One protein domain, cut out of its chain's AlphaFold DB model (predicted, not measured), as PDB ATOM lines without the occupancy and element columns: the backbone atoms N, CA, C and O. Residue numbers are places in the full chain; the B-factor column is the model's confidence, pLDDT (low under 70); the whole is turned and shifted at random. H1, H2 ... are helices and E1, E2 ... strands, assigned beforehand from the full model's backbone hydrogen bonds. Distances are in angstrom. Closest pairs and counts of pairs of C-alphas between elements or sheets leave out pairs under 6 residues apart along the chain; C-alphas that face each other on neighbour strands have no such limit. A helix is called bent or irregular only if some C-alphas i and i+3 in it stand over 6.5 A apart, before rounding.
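AT A GLANCE: This is residues 476 to 521 and 660 to 704 of the 878 residues of an uncharacterized protein of Mycoplasma gallinarum (UniProt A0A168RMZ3). Three long strands, E1, E2 and E3, form a strongly twisted sheet with the short E4 at one edge; H1 and H2 cover one face and the other face is bare. E5 packs on H2, apart from the sheet's strands, and H3 follows at the end of the printed part. The printed part has 91 residues, with five named strands and three named helices in the order E1 E2 E3 H1 E4 H2 E5 H3, of mixed class. The sheet's order is E3 - E2 - E1 - E4, antiparallel throughout. The whole is compact, with a radius of gyration of the C-alphas of 13.8 A, but elongated, spanning 47 by 25 by 22 A.

IN THESE COORDINATES: E1, residues 476 to 487, begins at C-alpha 476 (95.966, 150.968, 88.968), bends by 57 degrees at residue 482 and is 28.2 A long. E2, residues 492 to 501, is 29.7 A long, and E3, residues 507 to 515, 26.5 A. After the cut come H1, residues 667 to 675, E4, residues 681 to 683, and H2, residues 684 to 694, 15.4 A long. E5, residues 696 to 700, precedes H3, residues 701 to 704, which ends at C-alpha 704 (82.835, 157.311, 89.474).

HOW THE PARTS SIT: E1, E2 and E3 form a meander, each strand the antiparallel neighbour of the one before, with N 478 and O 498 at 2.9 A and N 495 and O 512 at 2.9 A. E1 and E4 are antiparallel neighbours, with N 479 and O 682 within hydrogen-bond range at 2.9 A. H1 and H2 are on the same face, making two layers, helices over a sheet, at heights over the sheet of 8.1 A and 11.0 A. They touch, closest at the C-alphas of Leu 674 and Ile 690, 6.7 A, at a steep tilt of 39 degrees, opposite ways. The closest C-alphas of H2 and E5 are those of Arg 688 and Leu 698, 5.3 A. Every O i to N i+4 pair is within hydrogen-bond range in H1, 5 of 7 in H2; H3 is too short for one. H2 is only just irregular, with C-alphas 690 and 693 6.6 A apart.

THE WHOLE: The C-alphas farthest apart, of Thr 504 and Asp 662, are 48.3 A apart. Residues 522 to 659 are not printed; C-alphas 521 and 660 are 19.2 A apart across the cut. The links printed whole are tight. The mean pLDDT of the printed part is 73.5, with 33 residues under 70, among them 692 to 704.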
ATOM      1  N   ASP A 476      96.591 151.827  87.970       71.81
ATOM      2  CA  ASP A 476      95.966 150.968  88.968       71.81
ATOM      3  C   ASP A 476      96.260 151.529  90.351       71.81
ATOM      4  O   ASP A 476      97.422 151.701  90.718       71.81
ATOM      5  N   ALA A 477      95.214 151.804  91.123       77.94
ATOM      6  CA  ALA A 477      95.329 152.242  92.504       77.94
ATOM      7  C   ALA A 477      94.712 151.203  93.443       77.94
ATOM      8  O   ALA A 477      93.618 150.693  93.193       77.94
ATOM      9  N   TRP A 478      95.411 150.893  94.529       85.75
ATOM     10  CA  TRP A 478      94.958 149.936  95.532       85.75
ATOM     11  C   TRP A 478      95.461 150.318  96.922       85.75
ATOM     12  O   TRP A 478      96.458 151.027  97.070       85.75
ATOM     13  N   LEU A 479      94.778 149.823  97.948       87.88
ATOM     14  CA  LEU A 479      95.281 149.821  99.317       87.88
ATOM     15  C   LEU A 479      96.242 148.641  99.498       87.88
ATOM     16  O   LEU A 479      95.896 147.495  99.196       87.88
ATOM     17  N   ASP A 480      97.439 148.925  99.998       90.06
ATOM     18  CA  ASP A 480      98.408 147.934 100.451       90.06
ATOM     19  C   ASP A 480      98.124 147.573 101.918       90.06
ATOM     20  O   ASP A 480      98.400 148.333 102.853       90.06
ATOM     21  N   LEU A 481      97.509 146.406 102.116       86.38
ATOM     22  CA  LEU A 481      97.046 145.940 103.425       86.38
ATOM     23  C   LEU A 481      98.179 145.521 104.362       86.38
ATOM     24  O   LEU A 481      98.014 145.575 105.586       86.38
ATOM     25  N   GLU A 482      99.304 145.082 103.801       85.38
ATOM     26  CA  GLU A 482     100.450 144.605 104.574       85.38
ATOM     27  C   GLU A 482     101.196 145.774 105.208       85.38
ATOM     28  O   GLU A 482     101.578 145.699 106.377       85.38
ATOM     29  N   SER A 483     101.351 146.874 104.467       87.88
ATOM     30  CA  SER A 483     101.992 148.083 104.986       87.88
ATOM     31  C   SER A 483     101.048 148.957 105.816       87.88
ATOM     32  O   SER A 483     101.517 149.778 106.602       87.88
ATOM     33  N   SER A 484      99.727 148.805 105.686       90.69
ATOM     34  CA  SER A 484      98.742 149.510 106.523       90.69
ATOM     35  C   SER A 484      98.787 149.037 107.986       90.69
ATOM     36  O   SER A 484      98.980 147.853 108.272       90.69
ATOM     37  N   SER A 485      98.612 149.961 108.934       93.12
ATOM     38  CA  SER A 485      98.812 149.711 110.372       93.12
ATOM     39  C   SER A 485      97.816 150.470 111.252       93.12
ATOM     40  O   SER A 485      97.073 151.325 110.778       93.12
ATOM     41  N   TYR A 486      97.780 150.144 112.543       90.06
ATOM     42  CA  TYR A 486      96.962 150.828 113.543       90.06
ATOM     43  C   TYR A 486      97.754 151.036 114.839       90.06
ATOM     44  O   TYR A 486      98.752 150.362 115.092       90.06
ATOM     45  N   ASP A 487      97.277 151.957 115.668       85.75
ATOM     46  CA  ASP A 487      97.719 152.172 117.044       85.75
ATOM     47  C   ASP A 487      96.471 152.435 117.901       85.75
ATOM     48  O   ASP A 487      95.946 153.550 117.931       85.75
ATOM     49  N   ASP A 488      95.963 151.390 118.560       78.56
ATOM     50  CA  ASP A 488      94.726 151.453 119.353       78.56
ATOM     51  C   ASP A 488      94.895 152.256 120.645       78.56
ATOM     52  O   ASP A 488      93.932 152.820 121.168       78.56
ATOM     53  N   GLU A 489      96.123 152.348 121.165       72.94
ATOM     54  CA  GLU A 489      96.407 153.224 122.295       72.94
ATOM     55  C   GLU A 489      96.266 154.680 121.857       72.94
ATOM     56  O   GLU A 489      95.640 155.492 122.542       72.94
ATOM     57  N   LYS A 490      96.811 155.031 120.692       70.12
ATOM     58  CA  LYS A 490      96.718 156.390 120.150       70.12
ATOM     59  C   LYS A 490      95.441 156.662 119.358       70.12
ATOM     60  O   LYS A 490      95.250 157.811 118.967       70.12
ATOM     61  N   SER A 491      94.569 155.670 119.170       68.19
ATOM     62  CA  SER A 491      93.321 155.794 118.408       68.19
ATOM     63  C   SER A 491      93.544 156.192 116.940       68.19
ATOM     64  O   SER A 491      92.852 157.069 116.411       68.19
ATOM     65  N   ILE A 492      94.542 155.587 116.289       77.19
ATOM     66  CA  ILE A 492      94.994 155.935 114.933       77.19
ATOM     67  C   ILE A 492      94.927 154.714 114.007       77.19
ATOM     68  O   ILE A 492      95.404 153.641 114.365       77.19
ATOM     69  N   LEU A 493      94.433 154.914 112.783       81.88
ATOM     70  CA  LEU A 493      94.554 154.001 111.643       81.88
ATOM     71  C   LEU A 493      95.436 154.652 110.565       81.88
ATOM     72  O   LEU A 493      95.270 155.831 110.259       81.88
ATOM     73  N   ILE A 494      96.367 153.899 109.984       87.25
ATOM     74  CA  ILE A 494      97.242 154.338 108.892       87.25
ATOM     75  C   ILE A 494      96.990 153.437 107.683       87.25
ATOM     76  O   ILE A 494      97.273 152.240 107.729       87.25
ATOM     77  N   LEU A 495      96.479 154.018 106.601       86.88
ATOM     78  CA  LEU A 495      96.186 153.334 105.343       86.88
ATOM     79  C   LEU A 495      97.211 153.723 104.278       86.88
ATOM     80  O   LEU A 495      97.372 154.905 103.977       86.88
ATOM     81  N   ASN A 496      97.892 152.739 103.695       89.31
ATOM     82  CA  ASN A 496      98.909 152.957 102.667       89.31
ATOM     83  C   ASN A 496      98.359 152.638 101.279       89.31
ATOM     84  O   ASN A 496      98.058 151.490 100.963       89.31
ATOM     85  N   PHE A 497      98.243 153.656 100.435       86.75
ATOM     86  CA  PHE A 497      97.767 153.532  99.064       86.75
ATOM     87  C   PHE A 497      98.936 153.479  98.096       86.75
ATOM     88  O   PHE A 497      99.878 154.270  98.176       86.75
ATOM     89  N   LYS A 498      98.841 152.568  97.134       87.81
ATOM     90  CA  LYS A 498      99.762 152.475  96.009       87.81
ATOM     91  C   LYS A 498      99.035 152.808  94.731       87.81
ATOM     92  O   LYS A 498      97.865 152.470  94.560       87.81
ATOM     93  N   ARG A 499      99.761 153.446  93.826       80.50
ATOM     94  CA  ARG A 499      99.315 153.708  92.473       80.50
ATOM     95  C   ARG A 499     100.410 153.320  91.497       80.50
ATOM     96  O   ARG A 499     101.478 153.921  91.500       80.50
ATOM     97  N   GLN A 500     100.141 152.338  90.651       79.81
ATOM     98  CA  GLN A 500     101.046 151.905  89.597       79.81
ATOM     99  C   GLN A 500     100.542 152.396  88.255       79.81
ATOM    100  O   GLN A 500      99.379 152.212  87.916       79.81
ATOM    101  N   ASN A 501     101.425 152.981  87.459       67.12
ATOM    102  CA  ASN A 501     101.133 153.185  86.051       67.12
ATOM    103  C   ASN A 501     101.038 151.806  85.374       67.12
ATOM    104  O   ASN A 501     102.036 151.078  85.345       67.12
ATOM    105  N   ARG A 502      99.867 151.455  84.827       56.34
ATOM    106  CA  ARG A 502      99.577 150.163  84.168       56.34
ATOM    107  C   ARG A 502     100.580 149.808  83.075       56.34
ATOM    108  O   ARG A 502     100.734 148.640  82.733       56.34
ATOM    109  N   TYR A 503     101.256 150.814  82.528       51.12
ATOM    110  CA  TYR A 503     102.056 150.671  81.325       51.12
ATOM    111  C   TYR A 503     103.550 150.937  81.528       51.12
ATOM    112  O   TYR A 503     104.353 150.239  80.915       51.12
ATOM    113  N   THR A 504     103.954 151.902  82.368       59.41
ATOM    114  CA  THR A 504     105.383 152.097  82.714       59.41
ATOM    115  C   THR A 504     105.829 151.227  83.882       59.41
ATOM    116  O   THR A 504     107.023 151.043  84.091       59.41
ATOM    117  N   GLY A 505     104.884 150.717  84.673       64.75
ATOM    118  CA  GLY A 505     105.174 149.979  85.896       64.75
ATOM    119  C   GLY A 505     105.637 150.850  87.066       64.75
ATOM    120  O   GLY A 505     105.811 150.320  88.157       64.75
ATOM    121  N   ASN A 506     105.794 152.169  86.884       74.31
ATOM    122  CA  ASN A 506     106.204 153.072  87.961       74.31
ATOM    123  C   ASN A 506     105.153 153.096  89.074       74.31
ATOM    124  O   ASN A 506     103.975 153.349  88.808       74.31
ATOM    125  N   ILE A 507     105.598 152.875  90.310       81.75
ATOM    126  CA  ILE A 507     104.753 152.837  91.505       81.75
ATOM    127  C   ILE A 507     104.977 154.109  92.318       81.75
ATOM    128  O   ILE A 507     106.109 154.497  92.598       81.75
ATOM    129  N   GLN A 508     103.878 154.748  92.699       82.69
ATOM    130  CA  GLN A 508     103.821 155.839  93.661       82.69
ATOM    131  C   GLN A 508     103.109 155.340  94.915       82.69
ATOM    132  O   GLN A 508     102.143 154.582  94.819       82.69
ATOM    133  N   GLU A 509     103.563 155.779  96.083       86.75
ATOM    134  CA  GLU A 509     103.005 155.375  97.373       86.75
ATOM    135  C   GLU A 509     102.622 156.621  98.173       86.75
ATOM    136  O   GLU A 509     103.350 157.615  98.154       86.75
ATOM    137  N   ASN A 510     101.478 156.581  98.856       82.44
ATOM    138  CA  ASN A 510     101.090 157.621  99.801       82.44
ATOM    139  C   ASN A 510     100.328 157.029 100.997       82.44
ATOM    140  O   ASN A 510      99.560 156.080 100.849       82.44
ATOM    141  N   SER A 511     100.532 157.601 102.180       80.25
ATOM    142  CA  SER A 511      99.955 157.142 103.445       80.25
ATOM    143  C   SER A 511      98.919 158.130 103.969       80.25
ATOM    144  O   SER A 511      99.173 159.334 104.002       80.25
ATOM    145  N   VAL A 512      97.794 157.625 104.465       76.69
ATOM    146  CA  VAL A 512      96.727 158.426 105.070       76.69
ATOM    147  C   VAL A 512      96.551 158.029 106.520       76.69
ATOM    148  O   VAL A 512      96.337 156.859 106.831       76.69
ATOM    149  N   GLN A 513      96.612 159.016 107.409       75.69
ATOM    150  CA  GLN A 513      96.395 158.824 108.835       75.69
ATOM    151  C   GLN A 513      94.979 159.263 109.222       75.69
ATOM    152  O   GLN A 513      94.657 160.448 109.167       75.69
ATOM    153  N   ILE A 514      94.166 158.318 109.685       71.44
ATOM    154  CA  ILE A 514      92.817 158.543 110.208       71.44
ATOM    155  C   ILE A 514      92.882 158.463 111.737       71.44
ATOM    156  O   ILE A 514      93.481 157.546 112.299       71.44
ATOM    157  N   LYS A 515      92.297 159.441 112.430       67.69
ATOM    158  CA  LYS A 515      92.305 159.535 113.899       67.69
ATOM    159  C   LYS A 515      90.882 159.448 114.439       67.69
ATOM    160  O   LYS A 515      89.947 159.771 113.717       67.69
ATOM    161  N   GLY A 516      90.746 159.090 115.717       61.91
ATOM    162  CA  GLY A 516      89.471 159.197 116.432       61.91
ATOM    163  C   GLY A 516      88.799 157.883 116.832       61.91
ATOM    164  O   GLY A 516      87.687 157.878 117.350       61.91
ATOM    165  N   PHE A 517      89.477 156.754 116.642       70.00
ATOM    166  CA  PHE A 517      88.953 155.441 117.024       70.00
ATOM    167  C   PHE A 517      88.846 155.256 118.549       70.00
ATOM    168  O   PHE A 517      89.466 155.971 119.347       70.00
ATOM    169  N   LYS A 518      88.070 154.264 118.987       69.69
ATOM    170  CA  LYS A 518      87.935 153.914 120.407       69.69
ATOM    171  C   LYS A 518      89.266 153.402 120.975       69.69
ATOM    172  O   LYS A 518      89.923 152.571 120.357       69.69
ATOM    173  N   ASN A 519      89.664 153.891 122.153       66.62
ATOM    174  CA  ASN A 519      90.866 153.408 122.838       66.62
ATOM    175  C   ASN A 519      90.527 152.172 123.689       66.62
ATOM    176  O   ASN A 519      89.671 152.234 124.576       66.62
ATOM    177  N   LEU A 520      91.237 151.065 123.446       67.06
ATOM    178  CA  LEU A 520      91.005 149.769 124.104       67.06
ATOM    179  C   LEU A 520      91.220 149.793 125.625       67.06
ATOM    180  O   LEU A 520      90.494 149.127 126.354       67.06
ATOM    181  N   GLN A 521      92.194 150.560 126.123       66.19
ATOM    182  CA  GLN A 521      92.537 150.590 127.553       66.19
ATOM    183  C   GLN A 521      91.508 151.352 128.390       66.19
ATOM    184  O   GLN A 521      91.255 151.011 129.541       66.19
ATOM    185  N   ASN A 660      78.994 158.510 117.135       40.22
ATOM    186  CA  ASN A 660      77.763 157.967 117.687       40.22
ATOM    187  C   ASN A 660      78.114 157.232 118.980       40.22
ATOM    188  O   ASN A 660      79.052 156.431 119.021       40.22
ATOM    189  N   PHE A 661      77.427 157.609 120.053       45.16
ATOM    190  CA  PHE A 661      77.688 157.121 121.397       45.16
ATOM    191  C   PHE A 661      77.422 155.606 121.470       45.16
ATOM    192  O   PHE A 661      76.539 155.087 120.795       45.16
ATOM    193  N   ASP A 662      78.249 154.919 122.258       45.34
ATOM    194  CA  ASP A 662      78.237 153.485 122.597       45.34
ATOM    195  C   ASP A 662      78.883 152.465 121.622       45.34
ATOM    196  O   ASP A 662      79.542 151.545 122.117       45.34
ATOM    197  N   ASP A 663      78.901 152.679 120.296       51.44
ATOM    198  CA  ASP A 663      79.386 151.679 119.302       51.44
ATOM    199  C   ASP A 663      80.642 152.095 118.493       51.44
ATOM    200  O   ASP A 663      80.807 151.769 117.315       51.44
ATOM    201  N   GLY A 664      81.568 152.845 119.101       58.25
ATOM    202  CA  GLY A 664      82.798 153.278 118.421       58.25
ATOM    203  C   GLY A 664      83.741 152.118 118.055       58.25
ATOM    204  O   GLY A 664      84.149 151.358 118.933       58.25
ATOM    205  N   TYR A 665      84.150 152.032 116.785       66.44
ATOM    206  CA  TYR A 665      85.117 151.038 116.301       66.44
ATOM    207  C   TYR A 665      86.527 151.270 116.862       66.44
ATOM    208  O   TYR A 665      86.993 152.412 116.976       66.44
ATOM    209  N   VAL A 666      87.237 150.183 117.163       78.19
ATOM    210  CA  VAL A 666      88.680 150.213 117.444       78.19
ATOM    211  C   VAL A 666      89.452 150.223 116.114       78.19
ATOM    212  O   VAL A 666      89.026 149.602 115.140       78.19
ATOM    213  N   ALA A 667      90.587 150.928 116.029       81.38
ATOM    214  CA  ALA A 667      91.345 151.036 114.775       81.38
ATOM    215  C   ALA A 667      91.794 149.656 114.254       81.38
ATOM    216  O   ALA A 667      91.734 149.395 113.048       81.38
ATOM    217  N   SER A 668      92.166 148.748 115.160       86.12
ATOM    218  CA  SER A 668      92.451 147.349 114.843       86.12
ATOM    219  C   SER A 668      91.272 146.586 114.251       86.12
ATOM    220  O   SER A 668      91.487 145.810 113.324       86.12
ATOM    221  N   GLU A 669      90.042 146.819 114.709       84.75
ATOM    222  CA  GLU A 669      88.836 146.183 114.157       84.75
ATOM    223  C   GLU A 669      88.569 146.647 112.723       84.75
ATOM    224  O   GLU A 669      88.202 145.848 111.863       84.75
ATOM    225  N   VAL A 670      88.809 147.929 112.431       83.19
ATOM    226  CA  VAL A 670      88.677 148.467 111.070       83.19
ATOM    227  C   VAL A 670      89.727 147.867 110.138       83.19
ATOM    228  O   VAL A 670      89.393 147.432 109.033       83.19
ATOM    229  N   LEU A 671      90.987 147.775 110.581       87.81
ATOM    230  CA  LEU A 671      92.022 147.114 109.784       87.81
ATOM    231  C   LEU A 671      91.765 145.603 109.648       87.81
ATOM    232  O   LEU A 671      92.057 145.032 108.599       87.81
ATOM    233  N   ALA A 672      91.201 144.954 110.671       85.06
ATOM    234  CA  ALA A 672      90.806 143.550 110.615       85.06
ATOM    235  C   ALA A 672      89.720 143.318 109.556       85.06
ATOM    236  O   ALA A 672      89.914 142.458 108.702       85.06
ATOM    237  N   LYS A 673      88.667 144.148 109.510       84.62
ATOM    238  CA  LYS A 673      87.626 144.095 108.461       84.62
ATOM    239  C   LYS A 673      88.196 144.251 107.051       84.62
ATOM    240  O   LYS A 673      87.796 143.539 106.136       84.62
ATOM    241  N   LEU A 674      89.168 145.143 106.862       84.25
ATOM    242  CA  LEU A 674      89.871 145.271 105.581       84.25
ATOM    243  C   LEU A 674      90.668 143.991 105.232       84.25
ATOM    244  O   LEU A 674      90.712 143.573 104.073       84.25
ATOM    245  N   ARG A 675      91.257 143.321 106.231       86.69
ATOM    246  CA  ARG A 675      92.039 142.079 106.068       86.69
ATOM    247  C   ARG A 675      91.197 140.808 105.908       86.69
ATOM    248  O   ARG A 675      91.700 139.844 105.335       86.69
ATOM    249  N   GLU A 676      89.935 140.795 106.338       81.81
ATOM    250  CA  GLU A 676      89.012 139.647 106.204       81.81
ATOM    251  C   GLU A 676      88.794 139.199 104.749       81.81
ATOM    252  O   GLU A 676      88.399 138.064 104.484       81.81
ATOM    253  N   THR A 677      89.119 140.058 103.787       72.50
ATOM    254  CA  THR A 677      89.057 139.769 102.350       72.50
ATOM    255  C   THR A 677      90.044 138.691 101.876       72.50
ATOM    256  O   THR A 677      89.902 138.211 100.751       72.50
ATOM    257  N   ASN A 678      91.036 138.301 102.693       68.94
ATOM    258  CA  ASN A 678      92.138 137.388 102.336       68.94
ATOM    259  C   ASN A 678      92.947 137.820 101.091       68.94
ATOM    260  O   ASN A 678      93.614 137.000 100.458       68.94
ATOM    261  N   LYS A 679      92.903 139.106 100.724       74.19
ATOM    262  CA  LYS A 679      93.676 139.686  99.617       74.19
ATOM    263  C   LYS A 679      94.848 140.493 100.172       74.19
ATOM    264  O   LYS A 679      94.725 141.122 101.213       74.19
ATOM    265  N   SER A 680      95.977 140.523  99.465       72.38
ATOM    266  CA  SER A 680      97.111 141.406  99.800       72.38
ATOM    267  C   SER A 680      96.948 142.828  99.244       72.38
ATOM    268  O   SER A 680      97.581 143.767  99.721       72.38
ATOM    269  N   LYS A 681      96.072 143.003  98.246       79.12
ATOM    270  CA  LYS A 681      95.741 144.282  97.607       79.12
ATOM    271  C   LYS A 681      94.226 144.434  97.515       79.12
ATOM    272  O   LYS A 681      93.563 143.513  97.038       79.12
ATOM    273  N   LEU A 682      93.701 145.593  97.912       82.81
ATOM    274  CA  LEU A 682      92.286 145.937  97.730       82.81
ATOM    275  C   LEU A 682      92.116 147.072  96.735       82.81
ATOM    276  O   LEU A 682      92.752 148.117  96.868       82.81
ATOM    277  N   SER A 683      91.228 146.884  95.763       80.50
ATOM    278  CA  SER A 683      90.830 147.952  94.849       80.50
ATOM    279  C   SER A 683      90.155 149.098  95.605       80.50
ATOM    280  O   SER A 683      89.591 148.915  96.683       80.50
ATOM    281  N   LEU A 684      90.169 150.299  95.025       74.31
ATOM    282  CA  LEU A 684      89.541 151.463  95.652       74.31
ATOM    283  C   LEU A 684      88.027 151.283  95.889       74.31
ATOM    284  O   LEU A 684      87.515 151.796  96.877       74.31
ATOM    285  N   MET A 685      87.316 150.536  95.034       69.25
ATOM    286  CA  MET A 685      85.899 150.205  95.255       69.25
ATOM    287  C   MET A 685      85.705 149.337  96.497       69.25
ATOM    288  O   MET A 685      84.888 149.671  97.345       69.25
ATOM    289  N   GLU A 686      86.498 148.275  96.645       79.25
ATOM    290  CA  GLU A 686      86.412 147.389  97.814       79.25
ATOM    291  C   GLU A 686      86.734 148.146  99.105       79.25
ATOM    292  O   GLU A 686      86.038 148.000 100.106       79.25
ATOM    293  N   VAL A 687      87.759 149.004  99.072       81.25
ATOM    294  CA  VAL A 687      88.114 149.856 100.213       81.25
ATOM    295  C   VAL A 687      86.962 150.798 100.557       81.25
ATOM    296  O   VAL A 687      86.590 150.886 101.724       81.25
ATOM    297  N   ARG A 688      86.361 151.470  99.563       76.50
ATOM    298  CA  ARG A 688      85.192 152.338  99.767       76.50
ATOM    299  C   ARG A 688      84.043 151.566 100.409       76.50
ATOM    300  O   ARG A 688      83.493 152.037 101.394       76.50
ATOM    301  N   ASP A 689      83.695 150.403  99.876       74.56
ATOM    302  CA  ASP A 689      82.527 149.641 100.322       74.56
ATOM    303  C   ASP A 689      82.703 149.096 101.751       74.56
ATOM    304  O   ASP A 689      81.737 149.028 102.506       74.56
ATOM    305  N   ILE A 690      83.937 148.775 102.160       78.44
ATOM    306  CA  ILE A 690      84.257 148.353 103.536       78.44
ATOM    307  C   ILE A 690      84.259 149.544 104.505       78.44
ATOM    308  O   ILE A 690      83.827 149.417 105.652       78.44
ATOM    309  N   LEU A 691      84.758 150.699 104.063       77.06
ATOM    310  CA  LEU A 691      84.925 151.892 104.895       77.06
ATOM    311  C   LEU A 691      83.647 152.738 105.017       77.06
ATOM    312  O   LEU A 691      83.439 153.376 106.050       77.06
ATOM    313  N   TYR A 692      82.768 152.712 104.014       68.62
ATOM    314  CA  TYR A 692      81.547 153.519 103.973       68.62
ATOM    315  C   TYR A 692      80.575 153.220 105.134       68.62
ATOM    316  O   TYR A 692      80.151 154.172 105.788       68.62
ATOM    317  N   PRO A 693      80.293 151.951 105.508       67.56
ATOM    318  CA  PRO A 693      79.507 151.630 106.707       67.56
ATOM    319  C   PRO A 693      80.145 152.098 108.026       67.56
ATOM    320  O   PRO A 693      79.490 152.098 109.064       67.56
ATOM    321  N   LEU A 694      81.431 152.463 107.999       66.06
ATOM    322  CA  LEU A 694      82.197 152.986 109.133       66.06
ATOM    323  C   LEU A 694      82.301 154.524 109.097       66.06
ATOM    324  O   LEU A 694      83.101 155.097 109.834       66.06
ATOM    325  N   ASN A 695      81.521 155.183 108.231       60.19
ATOM    326  CA  ASN A 695      81.535 156.627 107.971       60.19
ATOM    327  C   ASN A 695      82.894 157.180 107.486       60.19
ATOM    328  O   ASN A 695      83.178 158.373 107.599       60.19
ATOM    329  N   ILE A 696      83.749 156.335 106.905       68.81
ATOM    330  CA  ILE A 696      84.990 156.771 106.254       68.81
ATOM    331  C   ILE A 696      84.730 156.811 104.744       68.81
ATOM    332  O   ILE A 696      84.516 155.775 104.113       68.81
ATOM    333  N   VAL A 697      84.728 158.010 104.159       61.91
ATOM    334  CA  VAL A 697      84.367 158.214 102.752       61.91
ATOM    335  C   VAL A 697      85.627 158.284 101.897       61.91
ATOM    336  O   VAL A 697      86.495 159.131 102.091       61.91
ATOM    337  N   LEU A 698      85.715 157.384 100.918       65.25
ATOM    338  CA  LEU A 698      86.713 157.429  99.855       65.25
ATOM    339  C   LEU A 698      86.039 157.933  98.577       65.25
ATOM    340  O   LEU A 698      85.260 157.207  97.953       65.25
ATOM    341  N   THR A 699      86.365 159.152  98.167       58.12
ATOM    342  CA  THR A 699      85.876 159.722  96.912       58.12
ATOM    343  C   THR A 699      86.941 159.544  95.842       58.12
ATOM    344  O   THR A 699      88.093 159.933  96.005       58.12
ATOM    345  N   SER A 700      86.569 158.915  94.728       56.62
ATOM    346  CA  SER A 700      87.460 158.758  93.583       56.62
ATOM    347  C   SER A 700      86.742 159.057  92.275       56.62
ATOM    348  O   SER A 700      85.757 158.382  91.975       56.62
ATOM    349  N   LYS A 701      87.246 159.968  91.426       49.50
ATOM    350  CA  LYS A 701      86.738 160.022  90.037       49.50
ATOM    351  C   LYS A 701      87.061 158.757  89.243       49.50
ATOM    352  O   LYS A 701      86.320 158.457  88.322       49.50
ATOM    353  N   ALA A 702      88.076 157.983  89.636       48.88
ATOM    354  CA  ALA A 702      88.325 156.665  89.048       48.88
ATOM    355  C   ALA A 702      87.292 155.609  89.502       48.88
ATOM    356  O   ALA A 702      87.077 154.631  88.800       48.88
ATOM    357  N   ILE A 703      86.624 155.806  90.654       45.97
ATOM    358  CA  ILE A 703      85.477 154.976  91.083       45.97
ATOM    359  C   ILE A 703      84.185 155.429  90.378       45.97
ATOM    360  O   ILE A 703      83.345 154.599  90.054       45.97
ATOM    361  N   LEU A 704      84.014 156.738  90.146       41.38
ATOM    362  CA  LEU A 704      82.835 157.311  89.474       41.38
ATOM    363  C   LEU A 704      82.889 157.209  87.936       41.38
ATOM    364  O   LEU A 704      81.873 157.410  87.281       41.38
TER     365      LEU A 704